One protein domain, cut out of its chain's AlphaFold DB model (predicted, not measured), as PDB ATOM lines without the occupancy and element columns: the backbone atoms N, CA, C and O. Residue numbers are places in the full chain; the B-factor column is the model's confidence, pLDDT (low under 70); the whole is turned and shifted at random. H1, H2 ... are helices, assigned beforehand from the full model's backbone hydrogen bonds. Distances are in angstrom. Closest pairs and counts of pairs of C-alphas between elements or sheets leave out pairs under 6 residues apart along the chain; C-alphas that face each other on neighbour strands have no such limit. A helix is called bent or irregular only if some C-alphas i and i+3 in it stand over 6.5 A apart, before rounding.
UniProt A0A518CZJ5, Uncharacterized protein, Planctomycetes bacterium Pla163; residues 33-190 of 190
ATOM      1  N   LEU A  33       5.530  49.299  52.089       83.88
ATOM      2  CA  LEU A  33       5.547  48.337  53.192       83.88
ATOM      3  C   LEU A  33       4.836  47.042  52.826       83.88
ATOM      4  O   LEU A  33       5.278  45.975  53.226       83.88
ATOM      5  N   ALA A  34       3.752  47.122  52.070       78.88
ATOM      6  CA  ALA A  34       2.996  45.950  51.680       78.88
ATOM      7  C   ALA A  34       3.705  45.144  50.565       78.88
ATOM      8  O   ALA A  34       3.605  43.921  50.554       78.88
ATOM      9  N   VAL A  35       4.513  45.794  49.713       78.56
ATOM     10  CA  VAL A  35       5.423  45.132  48.755       78.56
ATOM     11  C   VAL A  35       6.613  44.473  49.462       78.56
ATOM     12  O   VAL A  35       6.951  43.329  49.176       78.56
ATOM     13  N   LEU A  36       7.261  45.178  50.395       85.12
ATOM     14  CA  LEU A  36       8.482  44.696  51.056       85.12
ATOM     15  C   LEU A  36       8.222  43.786  52.257       85.12
ATOM     16  O   LEU A  36       9.063  42.956  52.597       85.12
ATOM     17  N   GLY A  37       7.076  43.954  52.912       84.25
ATOM     18  CA  GLY A  37       6.705  43.280  54.151       84.25
ATOM     19  C   GLY A  37       6.861  41.764  54.066       84.25
ATOM     20  O   GLY A  37       7.594  41.215  54.886       84.25
ATOM     21  N   PRO A  38       6.269  41.086  53.066       82.19
ATOM     22  CA  PRO A  38       6.434  39.647  52.879       82.19
ATOM     23  C   PRO A  38       7.901  39.208  52.774       82.19
ATOM     24  O   PRO A  38       8.307  38.270  53.453       82.19
ATOM     25  N   GLY A  39       8.720  39.911  51.983       81.44
ATOM     26  CA  GLY A  39      10.140  39.582  51.811       81.44
ATOM     27  C   GLY A  39      10.956  39.773  53.092       81.44
ATOM     28  O   GLY A  39      11.745  38.903  53.465       81.44
ATOM     29  N   ILE A  40      10.725  40.876  53.813       85.56
ATOM     30  CA  ILE A  40      11.377  41.153  55.103       85.56
ATOM     31  C   ILE A  40      10.966  40.105  56.142       85.56
ATOM     32  O   ILE A  40      11.826  39.532  56.810       85.56
ATOM     33  N   LEU A  41       9.666  39.829  56.269       84.75
ATOM     34  CA  LEU A  41       9.142  38.853  57.223       84.75
ATOM     35  C   LEU A  41       9.609  37.434  56.898       84.75
ATOM     36  O   LEU A  41       9.925  36.685  57.818       84.75
ATOM     37  N   PHE A  42       9.712  37.079  55.617       82.81
ATOM     38  CA  PHE A  42      10.302  35.814  55.192       82.81
ATOM     39  C   PHE A  42      11.774  35.717  55.604       82.81
ATOM     40  O   PHE A  42      12.167  34.727  56.212       82.81
ATOM     41  N   GLY A  43      12.578  36.754  55.344       81.00
ATOM     42  CA  GLY A  43      13.989  36.785  55.739       81.00
ATOM     43  C   GLY A  43      14.185  36.685  57.255       81.00
ATOM     44  O   GLY A  43      15.002  35.892  57.722       81.00
ATOM     45  N   ILE A  44      13.393  37.429  58.035       84.12
ATOM     46  CA  ILE A  44      13.382  37.330  59.504       84.12
ATOM     47  C   ILE A  44      12.975  35.920  59.934       84.12
ATOM     48  O   ILE A  44      13.663  35.305  60.745       84.12
ATOM     49  N   GLY A  45      11.882  35.398  59.372       78.81
ATOM     50  CA  GLY A  45      11.384  34.055  59.644       78.81
ATOM     51  C   GLY A  45      12.459  33.006  59.401       78.81
ATOM     52  O   GLY A  45      12.713  32.196  60.285       78.81
ATOM     53  N   LEU A  46      13.166  33.085  58.272       76.94
ATOM     54  CA  LEU A  46      14.274  32.198  57.938       76.94
ATOM     55  C   LEU A  46      15.392  32.287  58.989       76.94
ATOM     56  O   LEU A  46      15.785  31.272  59.553       76.94
ATOM     57  N   VAL A  47      15.866  33.483  59.346       77.19
ATOM     58  CA  VAL A  47      16.926  33.642  60.366       77.19
ATOM     59  C   VAL A  47      16.504  33.104  61.741       77.19
ATOM     60  O   VAL A  47      17.323  32.537  62.463       77.19
ATOM     61  N   LEU A  48      15.234  33.248  62.117       78.38
ATOM     62  CA  LEU A  48      14.729  32.722  63.386       78.38
ATOM     63  C   LEU A  48      14.567  31.194  63.354       78.38
ATOM     64  O   LEU A  48      14.977  30.520  64.297       78.38
ATOM     65  N   PHE A  49      14.035  30.635  62.262       72.50
ATOM     66  CA  PHE A  49      13.812  29.190  62.111       72.50
ATOM     67  C   PHE A  49      15.119  28.401  62.015       72.50
ATOM     68  O   PHE A  49      15.243  27.310  62.569       72.50
ATOM     69  N   THR A  50      16.116  28.968  61.340       68.06
ATOM     70  CA  THR A  50      17.438  28.348  61.153       68.06
ATOM     71  C   THR A  50      18.163  28.107  62.465       68.06
ATOM     72  O   THR A  50      18.792  27.064  62.628       68.06
ATOM     73  N   ARG A  51      18.003  29.009  63.437       61.59
ATOM     74  CA  ARG A  51      18.563  28.855  64.787       61.59
ATOM     75  C   ARG A  51      17.867  27.776  65.614       61.59
ATOM     76  O   ARG A  51      18.497  27.212  66.500       61.59
ATOM     77  N   ALA A  52      16.591  27.508  65.345       62.56
ATOM     78  CA  ALA A  52      15.777  26.579  66.125       62.56
ATOM     79  C   ALA A  52      15.808  25.133  65.596       62.56
ATOM     80  O   ALA A  52      15.613  24.207  66.378       62.56
ATOM     81  N   HIS A  53      16.052  24.933  64.294       64.50
ATOM     82  CA  HIS A  53      15.844  23.635  63.634       64.50
ATOM     83  C   HIS A  53      17.053  23.065  62.878       64.50
ATOM     84  O   HIS A  53      16.885  22.092  62.152       64.50
ATOM     85  N   GLY A  54      18.258  23.631  63.031       60.16
ATOM     86  CA  GLY A  54      19.471  23.042  62.439       60.16
ATOM     87  C   GLY A  54      19.393  22.938  60.914       60.16
ATOM     88  O   GLY A  54      19.604  21.875  60.339       60.16
ATOM     89  N   LEU A  55      19.019  24.034  60.245       64.19
ATOM     90  CA  LEU A  55      18.975  24.104  58.781       64.19
ATOM     91  C   LEU A  55      20.406  24.188  58.217       64.19
ATOM     92  O   LEU A  55      20.834  25.231  57.721       64.19
ATOM     93  N   ASP A  56      21.136  23.073  58.292       66.56
ATOM     94  CA  ASP A  56      22.543  22.926  57.885       66.56
ATOM     95  C   ASP A  56      22.794  23.340  56.424       66.56
ATOM     96  O   ASP A  56      23.902  23.734  56.053       66.56
ATOM     97  N   TRP A  57      21.753  23.337  55.587       66.88
ATOM     98  CA  TRP A  57      21.826  23.806  54.204       66.88
ATOM     99  C   TRP A  57      22.108  25.310  54.071       66.88
ATOM    100  O   TRP A  57      22.641  25.706  53.039       66.88
ATOM    101  N   LEU A  58      21.832  26.167  55.069       66.50
ATOM    102  CA  LEU A  58      22.316  27.561  54.998       66.50
ATOM    103  C   LEU A  58      23.824  27.659  55.204       66.50
ATOM    104  O   LEU A  58      24.454  28.547  54.635       66.50
ATOM    105  N   ALA A  59      24.401  26.766  56.010       68.88
ATOM    106  CA  ALA A  59      25.848  26.664  56.146       68.88
ATOM    107  C   ALA A  59      26.476  25.985  54.914       68.88
ATOM    108  O   ALA A  59      27.626  26.255  54.583       68.88
ATOM    109  N   SER A  60      25.703  25.145  54.214       75.25
ATOM    110  CA  SER A  60      26.107  24.425  53.003       75.25
ATOM    111  C   SER A  60      25.131  24.662  51.836       75.25
ATOM    112  O   SER A  60      24.380  23.749  51.475       75.25
ATOM    113  N   PRO A  61      25.146  25.858  51.213       75.12
ATOM    114  CA  PRO A  61      24.180  26.283  50.188       75.12
ATOM    115  C   PRO A  61      24.043  25.328  48.991       75.12
ATOM    116  O   PRO A  61      22.995  25.270  48.350       75.12
ATOM    117  N   THR A  62      25.080  24.538  48.709       78.19
ATOM    118  CA  THR A  62      25.087  23.512  47.655       78.19
ATOM    119  C   THR A  62      24.129  22.346  47.913       78.19
ATOM    120  O   THR A  62      23.826  21.612  46.981       78.19
ATOM    121  N   HIS A  63      23.652  22.166  49.149       78.06
ATOM    122  CA  HIS A  63      22.697  21.116  49.525       78.06
ATOM    123  C   HIS A  63      21.256  21.626  49.640       78.06
ATOM    124  O   HIS A  63      20.353  20.849  49.948       78.06
ATOM    125  N   ALA A  64      21.020  22.924  49.432       77.75
ATOM    126  CA  ALA A  64      19.671  23.463  49.491       77.75
ATOM    127  C   ALA A  64      18.836  22.950  48.299       77.75
ATOM    128  O   ALA A  64      19.342  22.948  47.171       77.75
ATOM    129  N   PRO A  65      17.564  22.559  48.512       86.38
ATOM    130  CA  PRO A  65      16.655  22.220  47.423       86.38
ATOM    131  C   PRO A  65      16.584  23.344  46.385       86.38
ATOM    132  O   PRO A  65      16.560  24.528  46.741       86.38
ATOM    133  N   LEU A  66      16.525  22.977  45.103       90.94
ATOM    134  CA  LEU A  66      16.458  23.930  43.992       90.94
ATOM    135  C   LEU A  66      15.280  24.901  44.153       90.94
ATOM    136  O   LEU A  66      15.399  26.082  43.837       90.94
ATOM    137  N   GLU A  67      14.159  24.432  44.692       93.56
ATOM    138  CA  GLU A  67      12.969  25.233  44.950       93.56
ATOM    139  C   GLU A  67      13.260  26.424  45.864       93.56
ATOM    140  O   GLU A  67      12.786  27.526  45.595       93.56
ATOM    141  N   LEU A  68      14.083  26.248  46.904       88.12
ATOM    142  CA  LEU A  68      14.433  27.340  47.816       88.12
ATOM    143  C   LEU A  68      15.295  28.399  47.120       88.12
ATOM    144  O   LEU A  68      15.105  29.595  47.356       88.12
ATOM    145  N   TRP A  69      16.179  27.985  46.206       89.62
ATOM    146  CA  TRP A  69      16.933  28.910  45.356       89.62
ATOM    147  C   TRP A  69      16.030  29.685  44.406       89.62
ATOM    148  O   TRP A  69      16.178  30.900  44.273       89.62
ATOM    149  N   LEU A  70      15.073  29.008  43.771       94.88
ATOM    150  CA  LEU A  70      14.113  29.651  42.879       94.88
ATOM    151  C   LEU A  70      13.249  30.667  43.638       94.88
ATOM    152  O   LEU A  70      13.104  31.795  43.173       94.88
ATOM    153  N   ILE A  71      12.752  30.323  44.830       91.94
ATOM    154  CA  ILE A  71      12.020  31.261  45.695       91.94
ATOM    155  C   ILE A  71      12.888  32.486  46.007       91.94
ATOM    156  O   ILE A  71      12.432  33.615  45.832       91.94
ATOM    157  N   ALA A  72      14.139  32.282  46.431       89.12
ATOM    158  CA  ALA A  72      15.032  33.375  46.800       89.12
ATOM    159  C   ALA A  72      15.343  34.301  45.612       89.12
ATOM    160  O   ALA A  72      15.215  35.521  45.727       89.12
ATOM    161  N   ILE A  73      15.712  33.740  44.458       93.19
ATOM    162  CA  ILE A  73      16.087  34.510  43.264       93.19
ATOM    163  C   ILE A  73      14.872  35.251  42.705       93.19
ATOM    164  O   ILE A  73      14.907  36.473  42.551       93.19
ATOM    165  N   PHE A  74      13.777  34.540  42.429       96.00
ATOM    166  CA  PHE A  74      12.616  35.136  41.774       96.00
ATOM    167  C   PHE A  74      11.791  36.019  42.714       96.00
ATOM    168  O   PHE A  74      11.273  37.044  42.271       96.00
ATOM    169  N   GLY A  75      11.758  35.712  44.015       92.31
ATOM    170  CA  GLY A  75      11.214  36.613  45.033       92.31
ATOM    171  C   GLY A  75      12.022  37.908  45.158       92.31
ATOM    172  O   GLY A  75      11.443  38.988  45.288       92.31
ATOM    173  N   THR A  76      13.354  37.836  45.035       91.50
ATOM    174  CA  THR A  76      14.218  39.030  45.015       91.50
ATOM    175  C   THR A  76      13.972  39.869  43.766       91.50
ATOM    176  O   THR A  76      13.787  41.079  43.879       91.50
ATOM    177  N   ILE A  77      13.911  39.242  42.585       95.38
ATOM    178  CA  ILE A  77      13.586  39.925  41.322       95.38
ATOM    179  C   ILE A  77      12.239  40.642  41.440       95.38
ATOM    180  O   ILE A  77      12.167  41.841  41.177       95.38
ATOM    181  N   ALA A  78      11.198  39.941  41.901       93.50
ATOM    182  CA  ALA A  78       9.877  40.526  42.094       93.50
ATOM    183  C   ALA A  78       9.910  41.721  43.060       93.50
ATOM    184  O   ALA A  78       9.361  42.776  42.751       93.50
ATOM    185  N   SER A  79      10.609  41.590  44.190       91.38
ATOM    186  CA  SER A  79      10.751  42.661  45.186       91.38
ATOM    187  C   SER A  79      11.471  43.887  44.619       91.38
ATOM    188  O   SER A  79      11.018  45.014  44.811       91.38
ATOM    189  N   VAL A  80      12.569  43.687  43.881       93.75
ATOM    190  CA  VAL A  80      13.305  44.777  43.223       93.75
ATOM    191  C   VAL A  80      12.422  45.464  42.184       93.75
ATOM    192  O   VAL A  80      12.338  46.691  42.188       93.75
ATOM    193  N   CYS A  81      11.719  44.702  41.341       94.06
ATOM    194  CA  CYS A  81      10.779  45.257  40.370       94.06
ATOM    195  C   CYS A  81       9.667  46.063  41.050       94.06
ATOM    196  O   CYS A  81       9.415  47.181  40.620       94.06
ATOM    197  N   GLY A  82       9.079  45.567  42.142       90.62
ATOM    198  CA  GLY A  82       8.045  46.286  42.894       90.62
ATOM    199  C   GLY A  82       8.546  47.583  43.536       90.62
ATOM    200  O   GLY A  82       7.853  48.595  43.520       90.62
ATOM    201  N   VAL A  83       9.781  47.604  44.051       90.81
ATOM    202  CA  VAL A  83      10.399  48.842  44.565       90.81
ATOM    203  C   VAL A  83      10.673  49.834  43.437       90.81
ATOM    204  O   VAL A  83      10.439  51.032  43.606       90.81
ATOM    205  N   LEU A  84      11.199  49.370  42.302       92.81
ATOM    206  CA  LEU A  84      11.467  50.224  41.143       92.81
ATOM    207  C   LEU A  84      10.178  50.794  40.551       92.81
ATOM    208  O   LEU A  84      10.162  51.964  40.175       92.81
ATOM    209  N   ASP A  85       9.117  49.996  40.529       89.19
ATOM    210  CA  ASP A  85       7.790  50.388  40.072       89.19
ATOM    211  C   ASP A  85       7.188  51.454  40.993       89.19
ATOM    212  O   ASP A  85       6.884  52.571  40.568       89.19
ATOM    213  N   TRP A  86       7.211  51.201  42.303       87.94
ATOM    214  CA  TRP A  86       6.835  52.191  43.309       87.94
ATOM    215  C   TRP A  86       7.610  53.512  43.152       87.94
ATOM    216  O   TRP A  86       7.021  54.597  43.188       87.94
ATOM    217  N   ARG A  87       8.934  53.450  42.938       89.81
ATOM    218  CA  ARG A  87       9.761  54.647  42.693       89.81
ATOM    219  C   ARG A  87       9.359  55.365  41.406       89.81
ATOM    220  O   ARG A  87       9.325  56.595  41.404       89.81
ATOM    221  N   TYR A  88       9.068  54.623  40.339       87.56
ATOM    222  CA  TYR A  88       8.653  55.168  39.048       87.56
ATOM    223  C   TYR A  88       7.340  55.954  39.170       87.56
ATOM    224  O   TYR A  88       7.269  57.104  38.730       87.56
ATOM    225  N   HIS A  89       6.346  55.410  39.877       83.31
ATOM    226  CA  HIS A  89       5.092  56.116  40.153       83.31
ATOM    227  C   HIS A  89       5.294  57.355  41.041       83.31
ATOM    228  O   HIS A  89       4.702  58.407  40.795       83.31
ATOM    229  N   ARG A  90       6.184  57.285  42.041       81.69
ATOM    230  CA  ARG A  90       6.496  58.424  42.928       81.69
ATOM    231  C   ARG A  90       7.220  59.573  42.236       81.69
ATOM    232  O   ARG A  90       7.075  60.712  42.671       81.69
ATOM    233  N   ALA A  91       7.963  59.298  41.170       84.06
ATOM    234  CA  ALA A  91       8.614  60.330  40.369       84.06
ATOM    235  C   ALA A  91       7.623  61.157  39.519       84.06
ATOM    236  O   ALA A  91       8.027  62.123  38.877       84.06
ATOM    237  N   GLY A  92       6.325  60.821  39.533       76.56
ATOM    238  CA  GLY A  92       5.285  61.601  38.859       76.56
ATOM    239  C   GLY A  92       5.229  61.378  37.349       76.56
ATOM    240  O   GLY A  92       4.605  62.163  36.639       76.56
ATOM    241  N   HIS A  93       5.844  60.302  36.849       73.44
ATOM    242  CA  HIS A  93       5.800  59.943  35.429       73.44
ATOM    243  C   HIS A  93       4.386  59.584  34.941       73.44
ATOM    244  O   HIS A  93       4.134  59.599  33.737       73.44
ATOM    245  N   ARG A  94       3.449  59.309  35.863       70.62
ATOM    246  CA  ARG A  94       2.043  59.017  35.573       70.62
ATOM    247  C   ARG A  94       1.131  59.513  36.699       70.62
ATOM    248  O   ARG A  94       1.434  59.332  37.875       70.62
ATOM    249  N   ILE A  95      -0.011  60.103  36.336       70.06
ATOM    250  CA  ILE A  95      -1.099  60.402  37.279       70.06
ATOM    251  C   ILE A  95      -1.957  59.143  37.413       70.06
ATOM    252  O   ILE A  95      -2.619  58.752  36.452       70.06
ATOM    253  N   VAL A  96      -1.942  58.527  38.593       72.50
ATOM    254  CA  VAL A  96      -2.741  57.336  38.911       72.50
ATOM    255  C   VAL A  96      -4.135  57.779  39.384       72.50
ATOM    256  O   VAL A  96      -4.238  58.513  40.373       72.50
ATOM    257  N   PRO A  97      -5.228  57.400  38.697       78.56
ATOM    258  CA  PRO A  97      -6.590  57.669  39.144       78.56
ATOM    259  C   PRO A  97      -6.885  57.037  40.511       78.56
ATOM    260  O   PRO A  97      -6.430  55.942  40.827       78.56
ATOM    261  N   THR A  98      -7.757  57.662  41.304       78.12
ATOM    262  CA  THR A  98      -8.128  57.157  42.643       78.12
ATOM    263  C   THR A  98      -8.784  55.773  42.628       78.12
ATOM    264  O   THR A  98      -8.705  55.045  43.615       78.12
ATOM    265  N   LEU A  99      -9.445  55.398  41.529       81.81
ATOM    266  CA  LEU A  99     -10.021  54.062  41.349       81.81
ATOM    267  C   LEU A  99      -8.947  52.990  41.138       81.81
ATOM    268  O   LEU A  99      -9.078  51.910  41.703       81.81
ATOM    269  N   GLU A 100      -7.899  53.306  40.376       78.75
ATOM    270  CA  GLU A 100      -6.736  52.437  40.145       78.75
ATOM    271  C   GLU A 100      -6.009  52.209  41.474       78.75
ATOM    272  O   GLU A 100      -5.900  51.079  41.938       78.75
ATOM    273  N   GLN A 101      -5.734  53.290  42.211       78.12
ATOM    274  CA  GLN A 101      -5.106  53.225  43.533       78.12
ATOM    275  C   GLN A 101      -5.888  52.359  44.541       78.12
ATOM    276  O   GLN A 101      -5.303  51.662  45.374       78.12
ATOM    277  N   ARG A 102      -7.226  52.396  44.495       81.25
ATOM    278  CA  ARG A 102      -8.079  51.538  45.334       81.25
ATOM    279  C   ARG A 102      -8.023  50.084  44.887       81.25
ATOM    280  O   ARG A 102      -7.926  49.218  45.750       81.25
ATOM    281  N   ALA A 103      -8.100  49.820  43.585       80.81
ATOM    282  CA  ALA A 103      -8.031  48.469  43.038       80.81
ATOM    283  C   ALA A 103      -6.691  47.798  43.378       80.81
ATOM    284  O   ALA A 103      -6.692  46.689  43.909       80.81
ATOM    285  N   GLU A 104      -5.579  48.514  43.194       76.38
ATOM    286  CA  GLU A 104      -4.235  48.081  43.590       76.38
ATOM    287  C   GLU A 104      -4.170  47.762  45.084       76.38
ATOM    288  O   GLU A 104      -3.750  46.676  45.480       76.38
ATOM    289  N   SER A 105      -4.652  48.682  45.926       77.75
ATOM    290  CA  SER A 105      -4.650  48.505  47.382       77.75
ATOM    291  C   SER A 105      -5.473  47.287  47.807       77.75
ATOM    292  O   SER A 105      -5.061  46.534  48.687       77.75
ATOM    293  N   PHE A 106      -6.625  47.058  47.170       81.44
ATOM    294  CA  PHE A 106      -7.449  45.877  47.423       81.44
ATOM    295  C   PHE A 106      -6.744  44.586  47.006       81.44
ATOM    296  O   PHE A 106      -6.743  43.635  47.784       81.44
ATOM    297  N   ALA A 107      -6.113  44.554  45.831       80.62
ATOM    298  CA  ALA A 107      -5.354  43.394  45.376       80.62
ATOM    299  C   ALA A 107      -4.187  43.075  46.326       80.62
ATOM    300  O   ALA A 107      -3.957  41.916  46.673       80.62
ATOM    301  N   LEU A 108      -3.492  44.101  46.817       77.44
ATOM    302  CA  LEU A 108      -2.352  43.936  47.716       77.44
ATOM    303  C   LEU A 108      -2.769  43.479  49.121       77.44
ATOM    304  O   LEU A 108      -2.158  42.572  49.687       77.44
ATOM    305  N   VAL A 109      -3.830  44.071  49.677       80.31
ATOM    306  CA  VAL A 109      -4.299  43.763  51.037       80.31
ATOM    307  C   VAL A 109      -5.095  42.461  51.091       80.31
ATOM    308  O   VAL A 109      -4.898  41.687  52.020       80.31
ATOM    309  N   LEU A 110      -5.986  42.194  50.130       83.62
ATOM    310  CA  LEU A 110      -6.823  40.984  50.133       83.62
ATOM    311  C   LEU A 110      -6.177  39.798  49.413       83.62
ATOM    312  O   LEU A 110      -6.537  38.656  49.685       83.62
ATOM    313  N   GLY A 111      -5.241  40.053  48.504       84.25
ATOM    314  CA  GLY A 111      -4.462  39.016  47.839       84.25
ATOM    315  C   GLY A 111      -3.152  38.750  48.569       84.25
ATOM    316  O   GLY A 111      -2.977  37.707  49.198       84.25
ATOM    317  N   GLY A 112      -2.238  39.721  48.524       84.94
ATOM    318  CA  GLY A 112      -0.855  39.562  48.984       84.94
ATOM    319  C   GLY A 112      -0.711  39.162  50.454       84.94
ATOM    320  O   GLY A 112      -0.008  38.197  50.761       84.94
ATOM    321  N   ALA A 113      -1.386  39.860  51.374       86.19
ATOM    322  CA  ALA A 113      -1.245  39.576  52.806       86.19
ATOM    323  C   ALA A 113      -1.817  38.198  53.218       86.19
ATOM    324  O   ALA A 113      -1.086  37.432  53.852       86.19
ATOM    325  N   PRO A 114      -3.054  37.810  52.838       91.19
ATOM    326  CA  PRO A 114      -3.563  36.467  53.112       91.19
ATOM    327  C   PRO A 114      -2.735  35.371  52.442       91.19
ATOM    328  O   PRO A 114      -2.481  34.341  53.066       91.19
ATOM    329  N   LEU A 115      -2.263  35.602  51.211       92.88
ATOM    330  CA  LEU A 115      -1.393  34.661  50.508       92.88
ATOM    331  C   LEU A 115      -0.111  34.405  51.304       92.88
ATOM    332  O   LEU A 115       0.217  33.251  51.571       92.88
ATOM    333  N   PHE A 116       0.567  35.467  51.748       90.94
ATOM    334  CA  PHE A 116       1.772  35.350  52.565       90.94
ATOM    335  C   PHE A 116       1.520  34.566  53.858       90.94
ATOM    336  O   PHE A 116       2.294  33.669  54.190       90.94
ATOM    337  N   VAL A 117       0.423  34.856  54.568       91.81
ATOM    338  CA  VAL A 117       0.071  34.150  55.808       91.81
ATOM    339  C   VAL A 117      -0.150  32.661  55.548       91.81
ATOM    340  O   VAL A 117       0.442  31.830  56.236       91.81
ATOM    341  N   PHE A 118      -0.954  32.297  54.547       95.94
ATOM    342  CA  PHE A 118      -1.208  30.889  54.240       95.94
ATOM    343  C   PHE A 118       0.051  30.163  53.775       95.94
ATOM    344  O   PHE A 118       0.278  29.033  54.207       95.94
ATOM    345  N   MET A 119       0.900  30.813  52.974       94.19
ATOM    346  CA  MET A 119       2.191  30.253  52.577       94.19
ATOM    347  C   MET A 119       3.110  30.035  53.783       94.19
ATOM    348  O   MET A 119       3.708  28.966  53.912       94.19
ATOM    349  N   ALA A 120       3.198  31.003  54.697       91.56
ATOM    350  CA  ALA A 120       4.014  30.895  55.902       91.56
ATOM    351  C   ALA A 120       3.537  29.748  56.807       91.56
ATOM    352  O   ALA A 120       4.345  28.922  57.226       91.56
ATOM    353  N   VAL A 121       2.224  29.640  57.046       92.69
ATOM    354  CA  VAL A 121       1.644  28.557  57.856       92.69
ATOM    355  C   VAL A 121       1.852  27.196  57.189       92.69
ATOM    356  O   VAL A 121       2.336  26.267  57.833       92.69
ATOM    357  N   ALA A 122       1.566  27.072  55.891       93.69
ATOM    358  CA  ALA A 122       1.816  25.850  55.124       93.69
ATOM    359  C   ALA A 122       3.292  25.418  55.158       93.69
ATOM    360  O   ALA A 122       3.580  24.223  55.182       93.69
ATOM    361  N   SER A 123       4.229  26.367  55.202       90.31
ATOM    362  CA  SER A 123       5.667  26.069  55.220       90.31
ATOM    363  C   SER A 123       6.118  25.367  56.505       90.31
ATOM    364  O   SER A 123       7.101  24.632  56.475       90.31
ATOM    365  N   VAL A 124       5.391  25.548  57.613       88.69
ATOM    366  CA  VAL A 124       5.749  24.996  58.934       88.69
ATOM    367  C   VAL A 124       4.744  23.971  59.468       88.69
ATOM    368  O   VAL A 124       5.048  23.246  60.412       88.69
ATOM    369  N   ALA A 125       3.551  23.882  58.879       90.00
ATOM    370  CA  ALA A 125       2.523  22.940  59.305       90.00
ATOM    371  C   ALA A 125       2.948  21.482  59.065       90.00
ATOM    372  O   ALA A 125       3.516  21.143  58.018       90.00
ATOM    373  N   SER A 126       2.600  20.601  60.008       88.31
ATOM    374  CA  SER A 126       2.736  19.146  59.860       88.31
ATOM    375  C   SER A 126       1.835  18.601  58.750       88.31
ATOM    376  O   SER A 126       2.244  17.725  57.998       88.31
ATOM    377  N   THR A 127       0.639  19.171  58.594       91.19
ATOM    378  CA  THR A 127      -0.320  18.857  57.528       91.19
ATOM    379  C   THR A 127      -0.544  20.089  56.638       91.19
ATOM    380  O   THR A 127      -1.474  20.867  56.852       91.19
ATOM    381  N   PRO A 128       0.302  20.324  55.619       93.31
ATOM    382  CA  PRO A 128       0.264  21.569  54.846       93.31
ATOM    383  C   PRO A 128      -0.882  21.638  53.823       93.31
ATOM    384  O   PRO A 128      -1.233  22.732  53.390       93.31
ATOM    385  N   ARG A 129      -1.505  20.509  53.446       94.19
ATOM    386  CA  ARG A 129      -2.504  20.439  52.356       94.19
ATOM    387  C   ARG A 129      -3.656  21.458  52.464       94.19
ATOM    388  O   ARG A 129      -3.901  22.138  51.469       94.19
ATOM    389  N   PRO A 130      -4.342  21.644  53.613       95.75
ATOM    390  CA  PRO A 130      -5.415  22.642  53.716       95.75
ATOM    391  C   PRO A 130      -4.919  24.072  53.464       95.75
ATOM    392  O   PRO A 130      -5.592  24.873  52.819       95.75
ATOM    393  N   TRP A 131      -3.708  24.374  53.926       96.56
ATOM    394  CA  TRP A 131      -3.082  25.685  53.786       96.56
ATOM    395  C   TRP A 131      -2.582  25.937  52.360       96.56
ATOM    396  O   TRP A 131      -2.713  27.051  51.863       96.56
ATOM    397  N   ILE A 132      -2.092  24.902  51.670       96.38
ATOM    398  CA  ILE A 132      -1.762  24.956  50.237       96.38
ATOM    399  C   ILE A 132      -3.010  25.279  49.406       96.38
ATOM    400  O   ILE A 132      -2.948  26.118  48.506       96.38
ATOM    401  N   LEU A 133      -4.148  24.646  49.711       96.56
ATOM    402  CA  LEU A 133      -5.415  24.922  49.027       96.56
ATOM    403  C   LEU A 133      -5.872  26.366  49.262       96.56
ATOM    404  O   LEU A 133      -6.235  27.054  48.307       96.56
ATOM    405  N   ALA A 134      -5.795  26.847  50.507       96.81
ATOM    406  CA  ALA A 134      -6.118  28.231  50.846       96.81
ATOM    407  C   ALA A 134      -5.198  29.230  50.119       96.81
ATOM    408  O   ALA A 134      -5.688  30.164  49.485       96.81
ATOM    409  N   ALA A 135      -3.882  29.000  50.134       96.38
ATOM    410  CA  ALA A 135      -2.908  29.817  49.412       96.38
ATOM    411  C   ALA A 135      -3.185  29.824  47.900       96.38
ATOM    412  O   ALA A 135      -3.204  30.884  47.281       96.38
ATOM    413  N   SER A 136      -3.494  28.665  47.312       96.94
ATOM    414  CA  SER A 136      -3.816  28.546  45.885       96.94
ATOM    415  C   SER A 136      -5.078  29.319  45.508       96.94
ATOM    416  O   SER A 136      -5.084  30.023  44.501       96.94
ATOM    417  N   ALA A 137      -6.129  29.248  46.329       96.56
ATOM    418  CA  ALA A 137      -7.356  30.008  46.103       96.56
ATOM    419  C   ALA A 137      -7.096  31.524  46.120       96.56
ATOM    420  O   ALA A 137      -7.538  32.240  45.218       96.56
ATOM    421  N   VAL A 138      -6.319  32.012  47.094       95.19
ATOM    422  CA  VAL A 138      -5.927  33.429  47.162       95.19
ATOM    423  C   VAL A 138      -5.016  33.813  45.994       95.19
ATOM    424  O   VAL A 138      -5.180  34.893  45.427       95.19
ATOM    425  N   SER A 139      -4.095  32.943  45.579       94.38
ATOM    426  CA  SER A 139      -3.228  33.184  44.421       94.38
ATOM    427  C   SER A 139      -4.035  33.326  43.130       94.38
ATOM    428  O   SER A 139      -3.744  34.212  42.330       94.38
ATOM    429  N   LEU A 140      -5.066  32.499  42.924       94.81
ATOM    430  CA  LEU A 140      -5.954  32.601  41.761       94.81
ATOM    431  C   LEU A 140      -6.777  33.891  41.788       94.81
ATOM    432  O   LEU A 140      -6.880  34.571  40.768       94.81
ATOM    433  N   TYR A 141      -7.314  34.261  42.954       93.62
ATOM    434  CA  TYR A 141      -7.978  35.552  43.137       93.62
ATOM    435  C   TYR A 141      -7.037  36.721  42.804       93.62
ATOM    436  O   TYR A 141      -7.397  37.606  42.028       93.62
ATOM    437  N   THR A 142      -5.812  36.690  43.333       91.44
ATOM    438  CA  THR A 142      -4.795  37.728  43.116       91.44
ATOM    439  C   THR A 142      -4.414  37.819  41.641       91.44
ATOM    440  O   THR A 142      -4.363  38.914  41.090       91.44
ATOM    441  N   ALA A 143      -4.228  36.682  40.965       91.81
ATOM    442  CA  ALA A 143      -3.981  36.640  39.527       91.81
ATOM    443  C   ALA A 143      -5.143  37.257  38.733       91.81
ATOM    444  O   ALA A 143      -4.910  38.043  37.817       91.81
ATOM    445  N   GLY A 144      -6.392  36.968  39.111       92.56
ATOM    446  CA  GLY A 144      -7.571  37.596  38.516       92.56
ATOM    447  C   GLY A 144      -7.600  39.115  38.711       92.56
ATOM    448  O   GLY A 144      -7.880  39.847  37.762       92.56
ATOM    449  N   ALA A 145      -7.258  39.597  39.909       90.00
ATOM    450  CA  ALA A 145      -7.160  41.026  40.200       90.00
ATOM    451  C   ALA A 145      -6.056  41.710  39.374       90.00
ATOM    452  O   ALA A 145      -6.301  42.773  38.810       90.00
ATOM    453  N   ILE A 146      -4.889  41.071  39.230       88.12
ATOM    454  CA  ILE A 146      -3.784  41.553  38.384       88.12
ATOM    455  C   ILE A 146      -4.213  41.619  36.914       88.12
ATOM    456  O   ILE A 146      -3.980  42.620  36.249       88.12
ATOM    457  N   VAL A 147      -4.875  40.581  36.392       89.31
ATOM    458  CA  VAL A 147      -5.366  40.579  35.002       89.31
ATOM    459  C   VAL A 147      -6.408  41.674  34.785       89.31
ATOM    460  O   VAL A 147      -6.380  42.357  33.761       89.31
ATOM    461  N   PHE A 148      -7.325  41.862  35.737       89.00
ATOM    462  CA  PHE A 148      -8.305  42.945  35.678       89.00
ATOM    463  C   PHE A 148      -7.619  44.310  35.628       89.00
ATOM    464  O   PHE A 148      -7.973  45.140  34.789       89.00
ATOM    465  N   ASP A 149      -6.635  44.522  36.494       85.12
ATOM    466  CA  ASP A 149      -5.871  45.759  36.565       85.12
ATOM    467  C   ASP A 149      -5.099  46.034  35.262       85.12
ATOM    468  O   ASP A 149      -5.220  47.114  34.670       85.12
ATOM    469  N   GLU A 150      -4.433  45.007  34.725       85.00
ATOM    470  CA  GLU A 150      -3.678  45.088  33.474       85.00
ATOM    471  C   GLU A 150      -4.582  45.506  32.296       85.00
ATOM    472  O   GLU A 150      -4.290  46.426  31.524       85.00
ATOM    473  N   VAL A 151      -5.743  44.854  32.176       87.06
ATOM    474  CA  VAL A 151      -6.693  45.088  31.081       87.06
ATOM    475  C   VAL A 151      -7.441  46.412  31.246       87.06
ATOM    476  O   VAL A 151      -7.772  47.058  30.243       87.06
ATOM    477  N   ARG A 152      -7.744  46.834  32.479       86.12
ATOM    478  CA  ARG A 152      -8.585  48.010  32.736       86.12
ATOM    479  C   ARG A 152      -7.800  49.314  32.760       86.12
ATOM    480  O   ARG A 152      -8.332  50.315  32.261       86.12
ATOM    481  N   PHE A 153      -6.593  49.300  33.321       81.31
ATOM    482  CA  PHE A 153      -5.824  50.502  33.645       81.31
ATOM    483  C   PHE A 153      -4.481  50.576  32.904       81.31
ATOM    484  O   PHE A 153      -4.088  51.657  32.467       81.31
ATOM    485  N   HIS A 154      -3.829  49.444  32.636       79.06
ATOM    486  CA  HIS A 154      -2.445  49.408  32.138       79.06
ATOM    487  C   HIS A 154      -2.289  49.251  30.613       79.06
ATOM    488  O   HIS A 154      -1.197  49.010  30.102       79.06
ATOM    489  N   ARG A 155      -3.341  49.528  29.826       75.50
ATOM    490  CA  ARG A 155      -3.296  49.443  28.344       75.50
ATOM    491  C   ARG A 155      -2.330  50.431  27.663       75.50
ATOM    492  O   ARG A 155      -2.160  50.358  26.448       75.50
ATOM    493  N   ARG A 156      -1.769  51.399  28.396       74.94
ATOM    494  CA  ARG A 156      -0.888  52.464  27.871       74.94
ATOM    495  C   ARG A 156       0.408  52.625  28.673       74.94
ATOM    496  O   ARG A 156       0.948  53.727  28.731       74.94
ATOM    497  N   CYS A 157       0.891  51.549  29.287       82.19
ATOM    498  CA  CYS A 157       2.168  51.568  29.993       82.19
ATOM    499  C   CYS A 157       3.333  51.903  29.070       82.19
ATOM    500  O   CYS A 157       3.350  51.538  27.889       82.19
ATOM    501  N   SER A 158       4.346  52.547  29.639       88.50
ATOM    502  CA  SER A 158       5.648  52.637  28.979       88.50
ATOM    503  C   SER A 158       6.317  51.256  28.910       88.50
ATOM    504  O   SER A 158       6.032  50.373  29.717       88.50
ATOM    505  N   SER A 159       7.269  51.060  27.992       91.31
ATOM    506  CA  SER A 159       8.009  49.789  27.904       91.31
ATOM    507  C   SER A 159       8.776  49.446  29.188       91.31
ATOM    508  O   SER A 159       8.948  48.268  29.495       91.31
ATOM    509  N   TYR A 160       9.221  50.460  29.940       92.00
ATOM    510  CA  TYR A 160       9.896  50.276  31.226       92.00
ATOM    511  C   TYR A 160       8.927  49.772  32.305       92.00
ATOM    512  O   TYR A 160       9.196  48.758  32.937       92.00
ATOM    513  N   GLU A 161       7.770  50.417  32.446       90.44
ATOM    514  CA  GLU A 161       6.683  50.004  33.350       90.44
ATOM    515  C   GLU A 161       6.215  48.574  33.028       90.44
ATOM    516  O   GLU A 161       6.168  47.715  33.903       90.44
ATOM    517  N   THR A 162       6.035  48.241  31.742       91.19
ATOM    518  CA  THR A 162       5.721  46.866  31.316       91.19
ATOM    519  C   THR A 162       6.799  45.855  31.717       91.19
ATOM    520  O   THR A 162       6.474  44.727  32.095       91.19
ATOM    521  N   LEU A 163       8.084  46.211  31.623       94.12
ATOM    522  CA  LEU A 163       9.172  45.333  32.056       94.12
ATOM    523  C   LEU A 163       9.113  45.088  33.569       94.12
ATOM    524  O   LEU A 163       9.242  43.941  33.999       94.12
ATOM    525  N   LEU A 164       8.882  46.140  34.360       93.62
ATOM    526  CA  LEU A 164       8.746  46.038  35.812       93.62
ATOM    527  C   LEU A 164       7.545  45.178  36.209       93.62
ATOM    528  O   LEU A 164       7.706  44.268  37.019       93.62
ATOM    529  N   HIS A 165       6.384  45.379  35.579       91.50
ATOM    530  CA  HIS A 165       5.182  44.574  35.815       91.50
ATOM    531  C   HIS A 165       5.421  43.096  35.509       91.50
ATOM    532  O   HIS A 165       5.088  42.222  36.308       91.50
ATOM    533  N   ARG A 166       6.062  42.793  34.375       92.88
ATOM    534  CA  ARG A 166       6.404  41.412  34.005       92.88
ATOM    535  C   ARG A 166       7.394  40.783  34.977       92.88
ATOM    536  O   ARG A 166       7.233  39.614  35.311       92.88
ATOM    537  N   GLY A 167       8.387  41.540  35.442       95.19
ATOM    538  CA  GLY A 167       9.328  41.078  36.462       95.19
ATOM    539  C   GLY A 167       8.644  40.816  37.806       95.19
ATOM    540  O   GLY A 167       8.879  39.777  38.419       95.19
ATOM    541  N   LEU A 168       7.737  41.704  38.220       91.94
ATOM    542  CA  LEU A 168       6.953  41.575  39.447       91.94
ATOM    543  C   LEU A 168       6.020  40.357  39.399       91.94
ATOM    544  O   LEU A 168       6.077  39.502  40.281       91.94
ATOM    545  N   VAL A 169       5.178  40.251  38.369       92.50
ATOM    546  CA  VAL A 169       4.201  39.160  38.228       92.50
ATOM    547  C   VAL A 169       4.906  37.835  37.940       92.50
ATOM    548  O   VAL A 169       4.626  36.836  38.597       92.50
ATOM    549  N   GLY A 170       5.852  37.820  37.000       95.00
ATOM    550  CA  GLY A 170       6.595  36.619  36.620       95.00
ATOM    551  C   GLY A 170       7.482  36.093  37.747       95.00
ATOM    552  O   GLY A 170       7.480  34.893  38.014       95.00
ATOM    553  N   GLY A 171       8.184  36.981  38.455       95.31
ATOM    554  CA  GLY A 171       8.990  36.609  39.615       95.31
ATOM    555  C   GLY A 171       8.142  36.010  40.738       95.31
ATOM    556  O   GLY A 171       8.453  34.925  41.226       95.31
ATOM    557  N   ASN A 172       7.017  36.646  41.086       93.88
ATOM    558  CA  ASN A 172       6.092  36.095  42.081       93.88
ATOM    559  C   ASN A 172       5.491  34.753  41.637       93.88
ATOM    560  O   ASN A 172       5.393  33.840  42.451       93.88
ATOM    561  N   ALA A 173       5.131  34.597  40.359       95.69
ATOM    562  CA  ALA A 173       4.583  33.346  39.838       95.69
ATOM    563  C   ALA A 173       5.593  32.192  39.932       95.69
ATOM    564  O   ALA A 173       5.253  31.115  40.418       95.69
ATOM    565  N   ILE A 174       6.845  32.415  39.519       97.56
ATOM    566  CA  ILE A 174       7.891  31.387  39.592       97.56
ATOM    567  C   ILE A 174       8.214  31.050  41.052       97.56
ATOM    568  O   ILE A 174       8.297  29.872  41.399       97.56
ATOM    569  N   ALA A 175       8.334  32.058  41.923       95.62
ATOM    570  CA  ALA A 175       8.558  31.842  43.350       95.62
ATOM    571  C   ALA A 175       7.407  31.052  43.998       95.62
ATOM    572  O   ALA A 175       7.656  30.117  44.757       95.62
ATOM    573  N   TYR A 176       6.155  31.370  43.656       96.06
ATOM    574  CA  TYR A 176       4.983  30.641  44.135       96.06
ATOM    575  C   TYR A 176       4.986  29.176  43.681       96.06
ATOM    576  O   TYR A 176       4.752  28.284  44.491       96.06
ATOM    577  N   LEU A 177       5.284  28.907  42.407       97.62
ATOM    578  CA  LEU A 177       5.334  27.542  41.877       97.62
ATOM    579  C   LEU A 177       6.461  26.717  42.507       97.62
ATOM    580  O   LEU A 177       6.250  25.555  42.849       97.62
ATOM    581  N   ALA A 178       7.632  27.322  42.714       96.44
ATOM    582  CA  ALA A 178       8.734  26.685  43.427       96.44
ATOM    583  C   ALA A 178       8.348  26.362  44.880       96.44
ATOM    584  O   ALA A 178       8.544  25.238  45.341       96.44
ATOM    585  N   TRP A 179       7.720  27.312  45.578       95.62
ATOM    586  CA  TRP A 179       7.194  27.103  46.926       95.62
ATOM    587  C   TRP A 179       6.151  25.979  46.990       95.62
ATOM    588  O   TRP A 179       6.216  25.123  47.875       95.62
ATOM    589  N   LEU A 180       5.220  25.951  46.036       96.44
ATOM    590  CA  LEU A 180       4.186  24.928  45.941       96.44
ATOM    591  C   LEU A 180       4.807  23.541  45.739       96.44
ATOM    592  O   LEU A 180       4.456  22.610  46.462       96.44
ATOM    593  N   SER A 181       5.758  23.421  44.805       95.25
ATOM    594  CA  SER A 181       6.508  22.184  44.552       95.25
ATOM    595  C   SER A 181       7.195  21.678  45.820       95.25
ATOM    596  O   SER A 181       7.018  20.525  46.209       95.25
ATOM    597  N   TRP A 182       7.901  22.566  46.525       92.38
ATOM    598  CA  TRP A 182       8.598  22.233  47.766       92.38
ATOM    599  C   TRP A 182       7.645  21.734  48.864       92.38
ATOM    600  O   TRP A 182       7.903  20.718  49.513       92.38
ATOM    601  N   CYS A 183       6.513  22.415  49.055       92.12
ATOM    602  CA  CYS A 183       5.514  22.024  50.048       92.12
ATOM    603  C   CYS A 183       4.835  20.686  49.712       92.12
ATOM    604  O   CYS A 183       4.579  19.892  50.619       92.12
ATOM    605  N   LEU A 184       4.556  20.414  48.434       92.50
ATOM    606  CA  LEU A 184       3.987  19.139  47.990       92.50
ATOM    607  C   LEU A 184       4.985  17.988  48.160       92.50
ATOM    608  O   LEU A 184       4.634  16.988  48.778       92.50
ATOM    609  N   ALA A 185       6.243  18.169  47.747       88.69
ATOM    610  CA  ALA A 185       7.292  17.162  47.921       88.69
ATOM    611  C   ALA A 185       7.482  16.763  49.397       88.69
ATOM    612  O   ALA A 185       7.645  15.587  49.716       88.69
ATOM    613  N   ARG A 186       7.384  17.729  50.318       83.62
ATOM    614  CA  ARG A 186       7.409  17.472  51.767       83.62
ATOM    615  C   ARG A 186       6.164  16.735  52.274       83.62
ATOM    616  O   ARG A 186       6.253  16.012  53.258       83.62
ATOM    617  N   SER A 187       5.011  16.945  51.641       78.00
ATOM    618  CA  SER A 187       3.733  16.343  52.048       78.00
ATOM    619  C   SER A 187       3.623  14.864  51.704       78.00
ATOM    620  O   SER A 187       2.844  14.164  52.340       78.00
ATOM    621  N   ASP A 188       4.346  14.420  50.678       72.81
ATOM    622  CA  ASP A 188       4.290  13.041  50.190       72.81
ATOM    623  C   ASP A 188       5.378  12.150  50.821       72.81
ATOM    624  O   ASP A 188       5.321  10.929  50.706       72.81
ATOM    625  N   GLY A 189       6.356  12.756  51.508       58.34
ATOM    626  CA  GLY A 189       7.417  12.069  52.252       58.34
ATOM    627  C   GLY A 189       7.195  11.962  53.769       58.34
ATOM    628  O   GLY A 189       8.102  11.503  54.462       58.34
ATOM    629  N   ALA A 190       6.041  12.411  54.278       50.94
ATOM    630  CA  ALA A 190       5.629  12.342  55.687       50.94
ATOM    631  C   ALA A 190       4.459  11.365  55.863       50.94
ATOM    632  O   ALA A 190       4.438  10.669  56.902       50.94
TER     633      ALA A 190
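Overview. This is residues 33 to 190 of the 190 residues of an uncharacterized protein of Planctomycetes bacterium Pla163 (UniProt A0A518CZJ5). Five long helices stand side by side as an up-and-down bundle, each running against the one before, and in cross-section they make a ring in the order H1, H2, H5, H4, H3. The ring is loosely closed: H2 with H5 and H3 with H4 are broad contacts, while H1 and the H4 to H5 seam join through short stretches. The printed part has 158 residues, with five named helices and no named strand; its class is all helix. It is compact, with a radius of gyration of the C-alphas of 16.9 A, and elongated, spanning 50 by 30 by 22 A.

Arrangement. H1, residues 33 to 53, touches H2, residues 66 to 90, with 35 to 39 alone, a hairpin at a shallow tilt of 28 degrees; the closest C-alphas, Val 35 and Gly 82, are 6.5 A apart. H1 touches H3, residues 98 to 124, with 34 to 38 alone; the C-alphas of Pro 38 and Phe 116 come closest, 6.3 A. H2 and H3 are apart. H3 and H4, residues 129 to 152, form a hairpin, closest at C-alphas Gly 111 and Thr 142, 4.9 A. H4 touches H5, residues 159 to 188, with 129 to 132 alone, a hairpin closest at C-alphas Ile 132 and Leu 180, 7.3 A. H2 and H5 touch, opposite ways at 29 degrees, a shallow tilt, closest at C-alphas Ala 78 and Leu 168, 4.1 A. Every O i to N i+4 pair is within hydrogen-bond range in H2, H4 and H5, against 13 of 17 in H1 and 20 of 23 in H3.

Along the chain. H1 begins at C-alpha 33 (5.547, 48.337, 53.192), is 28.7 A long and only just irregular, C-alphas 35 and 38 being 6.9 A apart. H2 is 35.9 A, H3 38.6 A, H4 34.4 A and H5 43.1 A long, ending at C-alpha 188 (4.290, 13.041, 50.190).

Size, cuts and confidence. The C-alphas farthest apart, Gly 92 and Ala 190, are 52.1 A apart. The printed part has no cut; the H1 to H2 link is long. The pLDDT is under 70 at residues 50 to 59 and 189 to 190.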